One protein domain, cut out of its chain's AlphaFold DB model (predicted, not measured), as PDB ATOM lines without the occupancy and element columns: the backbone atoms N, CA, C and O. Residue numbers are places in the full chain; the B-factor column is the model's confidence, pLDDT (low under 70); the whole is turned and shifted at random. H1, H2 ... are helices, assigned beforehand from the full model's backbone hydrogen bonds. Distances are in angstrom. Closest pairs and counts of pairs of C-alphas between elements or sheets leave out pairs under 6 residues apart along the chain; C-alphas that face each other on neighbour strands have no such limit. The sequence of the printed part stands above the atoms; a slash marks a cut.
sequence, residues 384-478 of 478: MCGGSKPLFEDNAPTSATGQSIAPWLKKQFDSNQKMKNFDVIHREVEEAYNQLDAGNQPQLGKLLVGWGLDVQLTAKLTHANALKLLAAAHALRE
ATOM      1  N   MET A 384      77.568 103.173 132.371       80.88
ATOM      2  CA  MET A 384      78.489 104.306 132.413       80.88
ATOM      3  C   MET A 384      78.692 104.798 133.852       80.88
ATOM      4  O   MET A 384      77.759 104.754 134.656       80.88
ATOM      5  N   CYS A 385      79.890 105.318 134.155       77.06
ATOM      6  CA  CYS A 385      80.207 105.915 135.460       77.06
ATOM      7  C   CYS A 385      79.249 107.074 135.798       77.06
ATOM      8  O   CYS A 385      78.806 107.212 136.936       77.06
ATOM      9  N   GLY A 386      78.852 107.866 134.794       76.81
ATOM     10  CA  GLY A 386      77.942 108.998 134.985       76.81
ATOM     11  C   GLY A 386      78.541 110.034 135.940       76.81
ATOM     12  O   GLY A 386      79.696 110.410 135.779       76.81
ATOM     13  N   GLY A 387      77.756 110.482 136.927       67.75
ATOM     14  CA  GLY A 387      78.213 111.363 138.012       67.75
ATOM     15  C   GLY A 387      78.714 110.629 139.264       67.75
ATOM     16  O   GLY A 387      78.893 111.263 140.301       67.75
ATOM     17  N   SER A 388      78.873 109.302 139.217       70.44
ATOM     18  CA  SER A 388      79.369 108.512 140.352       70.44
ATOM     19  C   SER A 388      80.886 108.649 140.521       70.44
ATOM     20  O   SER A 388      81.598 108.941 139.561       70.44
ATOM     21  N   LYS A 389      81.385 108.414 141.746       76.81
ATOM     22  CA  LYS A 389      82.825 108.424 142.038       76.81
ATOM     23  C   LYS A 389      83.531 107.321 141.220       76.81
ATOM     24  O   LYS A 389      83.077 106.175 141.273       76.81
ATOM     25  N   PRO A 390      84.626 107.632 140.502       79.69
ATOM     26  CA  PRO A 390      85.409 106.633 139.782       79.69
ATOM     27  C   PRO A 390      86.008 105.612 140.760       79.69
ATOM     28  O   PRO A 390      86.671 105.962 141.734       79.69
ATOM     29  N   LEU A 391      85.734 104.330 140.521       82.00
ATOM     30  CA  LEU A 391      86.051 103.248 141.457       82.00
ATOM     31  C   LEU A 391      87.501 102.759 141.332       82.00
ATOM     32  O   LEU A 391      88.092 102.283 142.303       82.00
ATOM     33  N   PHE A 392      88.077 102.867 140.138       84.81
ATOM     34  CA  PHE A 392      89.404 102.328 139.856       84.81
ATOM     35  C   PHE A 392      90.555 103.234 140.301       84.81
ATOM     36  O   PHE A 392      91.671 102.734 140.400       84.81
ATOM     37  N   GLU A 393      90.302 104.499 140.646       77.88
ATOM     38  CA  GLU A 393      91.344 105.395 141.174       77.88
ATOM     39  C   GLU A 393      91.949 104.853 142.475       77.88
ATOM     40  O   GLU A 393      93.167 104.833 142.639       77.88
ATOM     41  N   ASP A 394      91.098 104.334 143.365       74.69
ATOM     42  CA  ASP A 394      91.521 103.855 144.684       74.69
ATOM     43  C   ASP A 394      91.776 102.335 144.712       74.69
ATOM     44  O   ASP A 394      92.478 101.836 145.589       74.69
ATOM     45  N   ASN A 395      91.182 101.571 143.782       79.88
ATOM     46  CA  ASN A 395      91.100 100.107 143.879       79.88
ATOM     47  C   ASN A 395      91.215  99.367 142.531       79.88
ATOM     48  O   ASN A 395      90.538  98.361 142.322       79.88
ATOM     49  N   ALA A 396      92.075  99.805 141.609       84.81
ATOM     50  CA  ALA A 396      92.325  99.084 140.354       84.81
ATOM     51  C   ALA A 396      93.057  97.730 140.530       84.81
ATOM     52  O   ALA A 396      93.821  97.537 141.483       84.81
ATOM     53  N   PRO A 397      92.875  96.776 139.594       86.56
ATOM     54  CA  PRO A 397      93.771  95.628 139.475       86.56
ATOM     55  C   PRO A 397      95.194  96.087 139.117       86.56
ATOM     56  O   PRO A 397      95.388  97.041 138.371       86.56
ATOM     57  N   THR A 398      96.208  95.366 139.602       81.44
ATOM     58  CA  THR A 398      97.627  95.730 139.419       81.44
ATOM     59  C   THR A 398      98.148  95.543 137.991       81.44
ATOM     60  O   THR A 398      99.217  96.048 137.656       81.44
ATOM     61  N   SER A 399      97.435  94.805 137.133       82.62
ATOM     62  CA  SER A 399      97.799  94.639 135.721       82.62
ATOM     63  C   SER A 399      96.580  94.310 134.851       82.62
ATOM     64  O   SER A 399      95.521  93.957 135.365       82.62
ATOM     65  N   ALA A 400      96.731  94.387 133.526       80.94
ATOM     66  CA  ALA A 400      95.669  94.110 132.551       80.94
ATOM     67  C   ALA A 400      95.460  92.608 132.231       80.94
ATOM     68  O   ALA A 400      94.631  92.249 131.386       80.94
ATOM     69  N   THR A 401      96.228  91.705 132.853       80.06
ATOM     70  CA  THR A 401      96.158  90.271 132.546       80.06
ATOM     71  C   THR A 401      94.980  89.606 133.259       80.06
ATOM     72  O   THR A 401      94.573  89.995 134.349       80.06
ATOM     73  N   GLY A 402      94.427  88.536 132.678       77.56
ATOM     74  CA  GLY A 402      93.351  87.785 133.347       77.56
ATOM     75  C   GLY A 402      93.772  87.214 134.714       77.56
ATOM     76  O   GLY A 402      92.929  86.997 135.583       77.56
ATOM     77  N   GLN A 403      95.078  87.015 134.913       75.62
ATOM     78  CA  GLN A 403      95.676  86.481 136.135       75.62
ATOM     79  C   GLN A 403      95.705  87.473 137.301       75.62
ATOM     80  O   GLN A 403      95.659  87.029 138.440       75.62
ATOM     81  N   SER A 404      95.760  88.784 137.055       83.19
ATOM     82  CA  SER A 404      95.648  89.803 138.112       83.19
ATOM     83  C   SER A 404      94.189  90.170 138.389       83.19
ATOM     84  O   SER A 404      93.806  90.392 139.538       83.19
ATOM     85  N   ILE A 405      93.354  90.169 137.344       86.94
ATOM     86  CA  ILE A 405      91.943  90.549 137.429       86.94
ATOM     87  C   ILE A 405      91.143  89.500 138.208       86.94
ATOM     88  O   ILE A 405      90.325  89.865 139.044       86.94
ATOM     89  N   ALA A 406      91.377  88.199 137.998       84.81
ATOM     90  CA  ALA A 406      90.602  87.160 138.683       84.81
ATOM     91  C   ALA A 406      90.803  87.131 140.219       84.81
ATOM     92  O   ALA A 406      89.806  87.054 140.940       84.81
ATOM     93  N   PRO A 407      92.034  87.218 140.765       85.00
ATOM     94  CA  PRO A 407      92.252  87.388 142.201       85.00
ATOM     95  C   PRO A 407      91.683  88.702 142.736       85.00
ATOM     96  O   PRO A 407      91.114  88.710 143.824       85.00
ATOM     97  N   TRP A 408      91.791  89.795 141.973       90.00
ATOM     98  CA  TRP A 408      91.207  91.078 142.358       90.00
ATOM     99  C   TRP A 408      89.677  90.988 142.464       90.00
ATOM    100  O   TRP A 408      89.129  91.349 143.499       90.00
ATOM    101  N   LEU A 409      88.996  90.389 141.481       88.94
ATOM    102  CA  LEU A 409      87.547  90.152 141.526       88.94
ATOM    103  C   LEU A 409      87.146  89.329 142.750       88.94
ATOM    104  O   LEU A 409      86.195  89.679 143.435       88.94
ATOM    105  N   LYS A 410      87.894  88.270 143.078       86.62
ATOM    106  CA  LYS A 410      87.638  87.472 144.289       86.62
ATOM    107  C   LYS A 410      87.828  88.263 145.582       86.62
ATOM    108  O   LYS A 410      87.152  87.975 146.561       86.62
ATOM    109  N   LYS A 411      88.749  89.229 145.597       88.19
ATOM    110  CA  LYS A 411      88.949  90.128 146.739       88.19
ATOM    111  C   LYS A 411      87.778  91.106 146.892       88.19
ATOM    112  O   LYS A 411      87.388  91.383 148.017       88.19
ATOM    113  N   GLN A 412      87.232  91.610 145.784       86.31
ATOM    114  CA  GLN A 412      86.099  92.546 145.802       86.31
ATOM    115  C   GLN A 412      84.756  91.843 146.068       86.31
ATOM    116  O   GLN A 412      83.903  92.359 146.787       86.31
ATOM    117  N   PHE A 413      84.582  90.634 145.531       87.00
ATOM    118  CA  PHE A 413      83.389  89.800 145.676       87.00
ATOM    119  C   PHE A 413      83.711  88.569 146.535       87.00
ATOM    120  O   PHE A 413      83.770  87.436 146.059       87.00
ATOM    121  N   ASP A 414      83.934  88.825 147.822       82.88
ATOM    122  CA  ASP A 414      84.336  87.861 148.855       82.88
ATOM    123  C   ASP A 414      83.289  86.775 149.167       82.88
ATOM    124  O   ASP A 414      83.620  85.691 149.652       82.88
ATOM    125  N   SER A 415      82.020  87.042 148.862       84.31
ATOM    126  CA  SER A 415      80.903  86.121 149.074       84.31
ATOM    127  C   SER A 415      80.437  85.461 147.777       84.31
ATOM    128  O   SER A 415      80.274  86.118 146.747       84.31
ATOM    129  N   ASN A 416      80.088  84.171 147.857       80.44
ATOM    130  CA  ASN A 416      79.466  83.422 146.759       80.44
ATOM    131  C   ASN A 416      78.204  84.109 146.210       80.44
ATOM    132  O   ASN A 416      77.928  84.003 145.019       80.44
ATOM    133  N   GLN A 417      77.442  84.817 147.052       80.19
ATOM    134  CA  GLN A 417      76.252  85.542 146.600       80.19
ATOM    135  C   GLN A 417      76.624  86.775 145.769       80.19
ATOM    136  O   GLN A 417      76.031  87.013 144.721       80.19
ATOM    137  N   LYS A 418      77.646  87.524 146.196       83.25
ATOM    138  CA  LYS A 418      78.147  88.688 145.459       83.25
ATOM    139  C   LYS A 418      78.779  88.280 144.127       83.25
ATOM    140  O   LYS A 418      78.547  88.941 143.123       83.25
ATOM    141  N   MET A 419      79.501  87.158 144.098       85.69
ATOM    142  CA  MET A 419      80.065  86.618 142.857       85.69
ATOM    143  C   MET A 419      78.967  86.174 141.877       85.69
ATOM    144  O   MET A 419      79.058  86.467 140.691       85.69
ATOM    145  N   LYS A 420      77.883  85.550 142.363       83.88
ATOM    146  CA  LYS A 420      76.718  85.225 141.518       83.88
ATOM    147  C   LYS A 420      76.050  86.474 140.943       83.88
ATOM    148  O   LYS A 420      75.694  86.473 139.770       83.88
ATOM    149  N   ASN A 421      75.895  87.529 141.743       86.69
ATOM    150  CA  ASN A 421      75.354  88.803 141.261       86.69
ATOM    151  C   ASN A 421      76.279  89.430 140.203       86.69
ATOM    152  O   ASN A 421      75.802  89.879 139.164       86.69
ATOM    153  N   PHE A 422      77.597  89.386 140.419       91.56
ATOM    154  CA  PHE A 422      78.582  89.807 139.424       91.56
ATOM    155  C   PHE A 422      78.454  89.017 138.113       91.56
ATOM    156  O   PHE A 422      78.449  89.629 137.052       91.56
ATOM    157  N   ASP A 423      78.301  87.690 138.163       88.75
ATOM    158  CA  ASP A 423      78.152  86.865 136.956       88.75
ATOM    159  C   ASP A 423      76.887  87.231 136.154       88.75
ATOM    160  O   ASP A 423      76.916  87.238 134.921       88.75
ATOM    161  N   VAL A 424      75.790  87.581 136.840       90.50
ATOM    162  CA  VAL A 424      74.558  88.085 136.204       90.50
ATOM    163  C   VAL A 424      74.820  89.427 135.521       90.50
ATOM    164  O   VAL A 424      74.561  89.558 134.326       90.50
ATOM    165  N   ILE A 425      75.410  90.389 136.235       89.75
ATOM    166  CA  ILE A 425      75.731  91.721 135.696       89.75
ATOM    167  C   ILE A 425      76.714  91.615 134.525       89.75
ATOM    168  O   ILE A 425      76.551  92.291 133.514       89.75
ATOM    169  N   HIS A 426      77.711  90.736 134.616       92.19
ATOM    170  CA  HIS A 426      78.667  90.489 133.540       92.19
ATOM    171  C   HIS A 426      77.972  90.002 132.268       92.19
ATOM    172  O   HIS A 426      78.253  90.514 131.185       92.19
ATOM    173  N   ARG A 427      77.024  89.069 132.402       90.88
ATOM    174  CA  ARG A 427      76.228  88.584 131.272       90.88
ATOM    175  C   ARG A 427      75.369  89.690 130.663       90.88
ATOM    176  O   ARG A 427      75.312  89.795 129.444       90.88
ATOM    177  N   GLU A 428      74.752  90.532 131.490       90.44
ATOM    178  CA  GLU A 428      73.968  91.674 131.008       90.44
ATOM    179  C   GLU A 428      74.821  92.708 130.266       90.44
ATOM    180  O   GLU A 428      74.384  93.248 129.254       90.44
ATOM    181  N   VAL A 429      76.034  92.995 130.752       89.38
ATOM    182  CA  VAL A 429      76.978  93.910 130.091       89.38
ATOM    183  C   VAL A 429      77.408  93.351 128.739       89.38
ATOM    184  O   VAL A 429      77.422  94.082 127.749       89.38
ATOM    185  N   GLU A 430      77.749  92.065 128.688       90.88
ATOM    186  CA  GLU A 430      78.160  91.387 127.459       90.88
ATOM    187  C   GLU A 430      77.019  91.357 126.431       90.88
ATOM    188  O   GLU A 430      77.225  91.679 125.262       90.88
ATOM    189  N   GLU A 431      75.794  91.060 126.865       90.25
ATOM    190  CA  GLU A 431      74.612  91.076 126.006       90.25
ATOM    191  C   GLU A 431      74.283  92.491 125.506       90.25
ATOM    192  O   GLU A 431      74.115  92.693 124.303       90.25
ATOM    193  N   ALA A 432      74.275  93.491 126.391       87.38
ATOM    194  CA  ALA A 432      74.031  94.888 126.025       87.38
ATOM    195  C   ALA A 432      75.079  95.433 125.044       87.38
ATOM    196  O   ALA A 432      74.755  96.265 124.194       87.38
ATOM    197  N   TYR A 433      76.330  94.978 125.156       88.88
ATOM    198  CA  TYR A 433      77.399  95.344 124.232       88.88
ATOM    199  C   TYR A 433      77.235  94.662 122.869       88.88
ATOM    200  O   TYR A 433      77.363  95.317 121.836       88.88
ATOM    201  N   ASN A 434      76.897  93.372 122.857       88.25
ATOM    202  CA  ASN A 434      76.726  92.593 121.629       88.25
ATOM    203  C   ASN A 434      75.447  92.940 120.849       88.25
ATOM    204  O   ASN A 434      75.385  92.687 119.649       88.25
ATOM    205  N   GLN A 435      74.441  93.537 121.497       86.81
ATOM    206  CA  GLN A 435      73.241  94.066 120.834       86.81
ATOM    207  C   GLN A 435      73.505  95.344 120.019       86.81
ATOM    208  O   GLN A 435      72.651  95.753 119.234       86.81
ATOM    209  N   LEU A 436      74.657  95.998 120.198       85.06
ATOM    210  CA  LEU A 436      75.036  97.172 119.416       85.06
ATOM    211  C   LEU A 436      75.707  96.755 118.106       85.06
ATOM    212  O   LEU A 436      76.650  95.958 118.110       85.06
ATOM    213  N   ASP A 437      75.287  97.374 116.999       82.62
ATOM    214  CA  ASP A 437      75.981  97.260 115.713       82.62
ATOM    215  C   ASP A 437      77.459  97.637 115.859       82.62
ATOM    216  O   ASP A 437      77.800  98.551 116.614       82.62
ATOM    217  N   ALA A 438      78.340  97.004 115.082       77.19
ATOM    218  CA  ALA A 438      79.788  97.227 115.165       77.19
ATOM    219  C   ALA A 438      80.201  98.712 115.051       77.19
ATOM    220  O   ALA A 438      81.182  99.123 115.665       77.19
ATOM    221  N   GLY A 439      79.440  99.538 114.317       76.69
ATOM    222  CA  GLY A 439      79.670 100.986 114.209       76.69
ATOM    223  C   GLY A 439      79.193 101.817 115.411       76.69
ATOM    224  O   GLY A 439      79.656 102.938 115.599       76.69
ATOM    225  N   ASN A 440      78.300 101.268 116.238       80.62
ATOM    226  CA  ASN A 440      77.715 101.913 117.418       80.62
ATOM    227  C   ASN A 440      78.308 101.408 118.743       80.62
ATOM    228  O   ASN A 440      77.948 101.910 119.812       80.62
ATOM    229  N   GLN A 441      79.204 100.419 118.696       83.69
ATOM    230  CA  GLN A 441      79.868  99.891 119.880       83.69
ATOM    231  C   GLN A 441      80.837 100.929 120.472       83.69
ATOM    232  O   GLN A 441      81.771 101.376 119.798       83.69
ATOM    233  N   PRO A 442      80.650 101.339 121.739       84.31
ATOM    234  CA  PRO A 442      81.547 102.289 122.374       84.31
ATOM    235  C   PRO A 442      82.910 101.646 122.634       84.31
ATOM    236  O   PRO A 442      83.016 100.477 122.995       84.31
ATOM    237  N   GLN A 443      83.973 102.442 122.530       88.12
ATOM    238  CA  GLN A 443      85.311 101.984 122.900       88.12
ATOM    239  C   GLN A 443      85.350 101.671 124.402       88.12
ATOM    240  O   GLN A 443      85.354 102.588 125.226       88.12
ATOM    241  N   LEU A 444      85.420 100.382 124.756       88.19
ATOM    242  CA  LEU A 444      85.446  99.914 126.149       88.19
ATOM    243  C   LEU A 444      86.534 100.594 126.982       88.19
ATOM    244  O   LEU A 444      86.318 100.894 128.153       88.19
ATOM    245  N   GLY A 445      87.675 100.912 126.365       87.62
ATOM    246  CA  GLY A 445      88.742 101.626 127.049       87.62
ATOM    247  C   GLY A 445      88.336 103.026 127.517       87.62
ATOM    248  O   GLY A 445      88.599 103.391 128.657       87.62
ATOM    249  N   LYS A 446      87.599 103.787 126.699       87.06
ATOM    250  CA  LYS A 446      87.099 105.114 127.104       87.06
ATOM    251  C   LYS A 446      86.111 105.021 128.263       87.06
ATOM    252  O   LYS A 446      86.112 105.887 129.132       87.06
ATOM    253  N   LEU A 447      85.291 103.969 128.292       88.38
ATOM    254  CA  LEU A 447      84.358 103.737 129.393       88.38
ATOM    255  C   LEU A 447      85.106 103.436 130.692       88.38
ATOM    256  O   LEU A 447      84.798 104.040 131.712       88.38
ATOM    257  N   LEU A 448      86.113 102.559 130.650       89.88
ATOM    258  CA  LEU A 448      86.916 102.197 131.821       89.88
ATOM    259  C   LEU A 448      87.769 103.353 132.350       89.88
ATOM    260  O   LEU A 448      87.869 103.516 133.562       89.88
ATOM    261  N   VAL A 449      88.311 104.195 131.465       90.38
ATOM    262  CA  VAL A 449      88.976 105.448 131.866       90.38
ATOM    263  C   VAL A 449      87.990 106.373 132.581       90.38
ATOM    264  O   VAL A 449      88.330 106.951 133.606       90.38
ATOM    265  N   GLY A 450      86.736 106.448 132.117       86.50
ATOM    266  CA  GLY A 450      85.671 107.169 132.822       86.50
ATOM    267  C   GLY A 450      85.345 106.603 134.211       86.50
ATOM    268  O   GLY A 450      84.861 107.337 135.063       86.50
ATOM    269  N   TRP A 451      85.639 105.325 134.457       88.88
ATOM    270  CA  TRP A 451      85.555 104.685 135.774       88.88
ATOM    271  C   TRP A 451      86.843 104.829 136.611       88.88
ATOM    272  O   TRP A 451      86.928 104.257 137.700       88.88
ATOM    273  N   GLY A 452      87.835 105.586 136.128       88.00
ATOM    274  CA  GLY A 452      89.099 105.862 136.818       88.00
ATOM    275  C   GLY A 452      90.225 104.875 136.527       88.00
ATOM    276  O   GLY A 452      91.205 104.840 137.266       88.00
ATOM    277  N   LEU A 453      90.088 104.012 135.513       89.81
ATOM    278  CA  LEU A 453      91.144 103.061 135.175       89.81
ATOM    279  C   LEU A 453      92.273 103.770 134.422       89.81
ATOM    280  O   LEU A 453      92.022 104.505 133.467       89.81
ATOM    281  N   ASP A 454      93.518 103.505 134.818       89.50
ATOM    282  CA  ASP A 454      94.690 104.096 134.171       89.50
ATOM    283  C   ASP A 454      94.717 103.820 132.654       89.50
ATOM    284  O   ASP A 454      94.426 102.711 132.184       89.50
ATOM    285  N   VAL A 455      95.093 104.837 131.874       88.69
ATOM    286  CA  VAL A 455      95.081 104.787 130.405       88.69
ATOM    287  C   VAL A 455      96.057 103.728 129.878       88.69
ATOM    288  O   VAL A 455      95.733 103.019 128.920       88.69
ATOM    289  N   GLN A 456      97.223 103.555 130.513       87.06
ATOM    290  CA  GLN A 456      98.209 102.558 130.087       87.06
ATOM    291  C   GLN A 456      97.751 101.134 130.394       87.06
ATOM    292  O   GLN A 456      98.001 100.218 129.604       87.06
ATOM    293  N   LEU A 457      97.078 100.933 131.529       86.50
ATOM    294  CA  LEU A 457      96.500  99.638 131.876       86.50
ATOM    295  C   LEU A 457      95.347  99.290 130.931       86.50
ATOM    296  O   LEU A 457      95.267  98.169 130.429       86.50
ATOM    297  N   THR A 458      94.521 100.280 130.607       88.81
ATOM    298  CA  THR A 458      93.381 100.130 129.704       88.81
ATOM    299  C   THR A 458      93.801  99.737 128.284       88.81
ATOM    300  O   THR A 458      93.178  98.867 127.678       88.81
ATOM    301  N   ALA A 459      94.897 100.305 127.769       86.50
ATOM    302  CA  ALA A 459      95.427  99.987 126.439       86.50
ATOM    303  C   ALA A 459      95.890  98.524 126.282       86.50
ATOM    304  O   ALA A 459      95.971  98.015 125.167       86.50
ATOM    305  N   LYS A 460      96.195  97.841 127.393       88.38
ATOM    306  CA  LYS A 460      96.686  96.453 127.414       88.38
ATOM    307  C   LYS A 460      95.582  95.423 127.681       88.38
ATOM    308  O   LYS A 460      95.867  94.225 127.710       88.38
ATOM    309  N   LEU A 461      94.341  95.859 127.913       89.44
ATOM    310  CA  LEU A 461      93.227  94.960 128.200       89.44
ATOM    311  C   LEU A 461      92.750  94.248 126.938       89.44
ATOM    312  O   LEU A 461      92.506  94.854 125.896       89.44
ATOM    313  N   THR A 462      92.523  92.943 127.066       91.44
ATOM    314  CA  THR A 462      91.743  92.206 126.072       91.44
ATOM    315  C   THR A 462      90.274  92.608 126.167       91.44
ATOM    316  O   THR A 462      89.790  92.993 127.234       91.44
ATOM    317  N   HIS A 463      89.537  92.456 125.068       88.75
ATOM    318  CA  HIS A 463      88.107  92.767 125.010       88.75
ATOM    319  C   HIS A 463      87.303  92.094 126.141       88.75
ATOM    320  O   HIS A 463      86.566  92.753 126.871       88.75
ATOM    321  N   ALA A 464      87.538  90.797 126.360       88.69
ATOM    322  CA  ALA A 464      86.885  90.032 127.420       88.69
ATOM    323  C   ALA A 464      87.225  90.541 128.832       88.69
ATOM    324  O   ALA A 464      86.372  90.543 129.715       88.69
ATOM    325  N   ASN A 465      88.462  90.988 129.068       90.75
ATOM    326  CA  ASN A 465      88.850  91.544 130.365       90.75
ATOM    327  C   ASN A 465      88.255  92.940 130.585       90.75
ATOM    328  O   ASN A 465      87.881  93.269 131.708       90.75
ATOM    329  N   ALA A 466      88.135  93.738 129.524       91.06
ATOM    330  CA  ALA A 466      87.527  95.059 129.597       91.06
ATOM    331  C   ALA A 466      86.032  94.984 129.965       91.06
ATOM    332  O   ALA A 466      85.589  95.723 130.843       91.06
ATOM    333  N   LEU A 467      85.279  94.044 129.379       92.06
ATOM    334  CA  LEU A 467      83.878  93.796 129.754       92.06
ATOM    335  C   LEU A 467      83.741  93.334 131.214       92.06
ATOM    336  O   LEU A 467      82.887  93.841 131.940       92.06
ATOM    337  N   LYS A 468      84.628  92.444 131.683       91.69
ATOM    338  CA  LYS A 468      84.665  92.003 133.092       91.69
ATOM    339  C   LYS A 468      84.903  93.143 134.068       91.69
ATOM    340  O   LYS A 468      84.239  93.205 135.097       91.69
ATOM    341  N   LEU A 469      85.838  94.039 133.759       91.62
ATOM    342  CA  LEU A 469      86.107  95.197 134.608       91.62
ATOM    343  C   LEU A 469      84.953  96.200 134.575       91.62
ATOM    344  O   LEU A 469      84.598  96.729 135.622       91.62
ATOM    345  N   LEU A 470      84.310  96.406 133.424       91.25
ATOM    346  CA  LEU A 470      83.138  97.277 133.330       91.25
ATOM    347  C   LEU A 470      81.971  96.735 134.170       91.25
ATOM    348  O   LEU A 470      81.345  97.481 134.920       91.25
ATOM    349  N   ALA A 471      81.728  95.424 134.100       91.38
ATOM    350  CA  ALA A 471      80.745  94.746 134.937       91.38
ATOM    351  C   ALA A 471      81.087  94.840 136.428       91.38
ATOM    352  O   ALA A 471      80.202  95.081 137.244       91.38
ATOM    353  N   ALA A 472      82.365  94.705 136.792       89.56
ATOM    354  CA  ALA A 472      82.809  94.823 138.178       89.56
ATOM    355  C   ALA A 472      82.623  96.242 138.725       89.56
ATOM    356  O   ALA A 472      82.143  96.403 139.842       89.56
ATOM    357  N   ALA A 473      82.957  97.262 137.933       88.75
ATOM    358  CA  ALA A 473      82.764  98.659 138.309       88.75
ATOM    359  C   ALA A 473      81.283  98.971 138.560       88.75
ATOM    360  O   ALA A 473      80.941  99.632 139.538       88.75
ATOM    361  N   HIS A 474      80.398  98.426 137.720       87.06
ATOM    362  CA  HIS A 474      78.958  98.542 137.910       87.06
ATOM    363  C   HIS A 474      78.462  97.787 139.150       87.06
ATOM    364  O   HIS A 474      77.726  98.348 139.952       87.06
ATOM    365  N   ALA A 475      78.885  96.535 139.331       87.06
ATOM    366  CA  ALA A 475      78.459  95.683 140.439       87.06
ATOM    367  C   ALA A 475      78.964  96.152 141.814       87.06
ATOM    368  O   ALA A 475      78.398  95.759 142.823       87.06
ATOM    369  N   LEU A 476      80.038  96.944 141.860       84.31
ATOM    370  CA  LEU A 476      80.533  97.571 143.090       84.31
ATOM    371  C   LEU A 476      79.916  98.953 143.351       84.31
ATOM    372  O   LEU A 476      80.126  99.518 144.423       84.31
ATOM    373  N   ARG A 477      79.209  99.516 142.363       83.62
ATOM    374  CA  ARG A 477      78.422 100.742 142.524       83.62
ATOM    375  C   ARG A 477      77.053 100.449 143.141       83.62
ATOM    376  O   ARG A 477      76.554 101.293 143.882       83.62
ATOM    377  N   GLU A 478      76.443  99.326 142.762       74.88
ATOM    378  CA  GLU A 478      75.232  98.787 143.404       74.88
ATOM    379  C   GLU A 478      75.530  98.287 144.821       74.88
ATOM    380  O   GLU A 478      74.672  98.526 145.701       74.88
TER     381      GLU A 478
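This is residues 384 to 478 of the 478 residues of the protein "Hypothetical protein" of Symbiodinium sp. CCMP2592 (UniProt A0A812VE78). One helix, H6, forms the core, and three other helices pack round it on different sides: the long H3 crosses it, H2 runs beside it, nearly parallel to it and the same way, and H4 packs on it, with the short H5 packed on H4 and also close to H6. The single-turn H1 sits near the later part of H6, and the loop of residues 434 to 440, of which 434 belongs to H3, sticks out free. The printed part has 95 residues, with six named helices in the order H1 to H6 and no named strand, and its class is all helix. It is compact, with a radius of gyration of the C-alphas of 12.6 A and spans of 38 by 28 by 27 A.

H1, residues 392 to 395, is close to but not clearly touching H6, residues 463 to 475; their closest C-alphas, those of Phe 392 and Ala 473, are 7.7 A apart. H6 is the hub, touching three helices. H2, residues 402 to 412, touches H6 at a shallow tilt of 8 degrees, the same way, with the C-alphas of Gly 402 and Asn 465 closest at 6.6 A. H3, residues 416 to 434, touches H6 at a steep tilt of 56 degrees, opposite ways; its closest C-alphas to H6 are those of His 426 and Ala 471, 4.9 A apart. H4, residues 444 to 450, touches H6 the same way at a tilt of 37 degrees, only just steep, closest at the C-alphas of Leu 444 and Ala 466, 6.3 A. Of these three pairs 1 is at a shallow tilt, and the helix packing is mostly crossed, but only just. H5, residues 455 to 459, touches H4, with the C-alphas of Gly 445 and Thr 458 closest at 5.6 A. H2 and H4 are apart, and so are H3 and H5. In H3, H4, H5 and H6 every O i to N i+4 pair is within hydrogen-bond range, in H2 6 of 7 are, and H1 is too short for such a pair.

H1 begins at C-alpha 392 (89.404, 102.328, 139.856) and has 4 residues. H2 measures 15.2 A from first to last C-alpha. H3, the longest helix, measures 26.9 A and begins at C-alpha 416 (79.466, 83.422, 146.759). H4 measures 9.9 A, and H5 has 5 residues. H6 measures 18.4 A and ends at C-alpha 475 (78.459, 95.683, 140.439).

The two C-alphas farthest apart, those of Ser 415 and Gly 439, are 37.9 A from each other. The printed part has no cut and ends at Glu 478, the chain's last residue. No link is long; those from H2 to H3, H4 to H5 and H5 to H6 are tight. The mean pLDDT of the printed part is 85.5, and residue 387 is under 70.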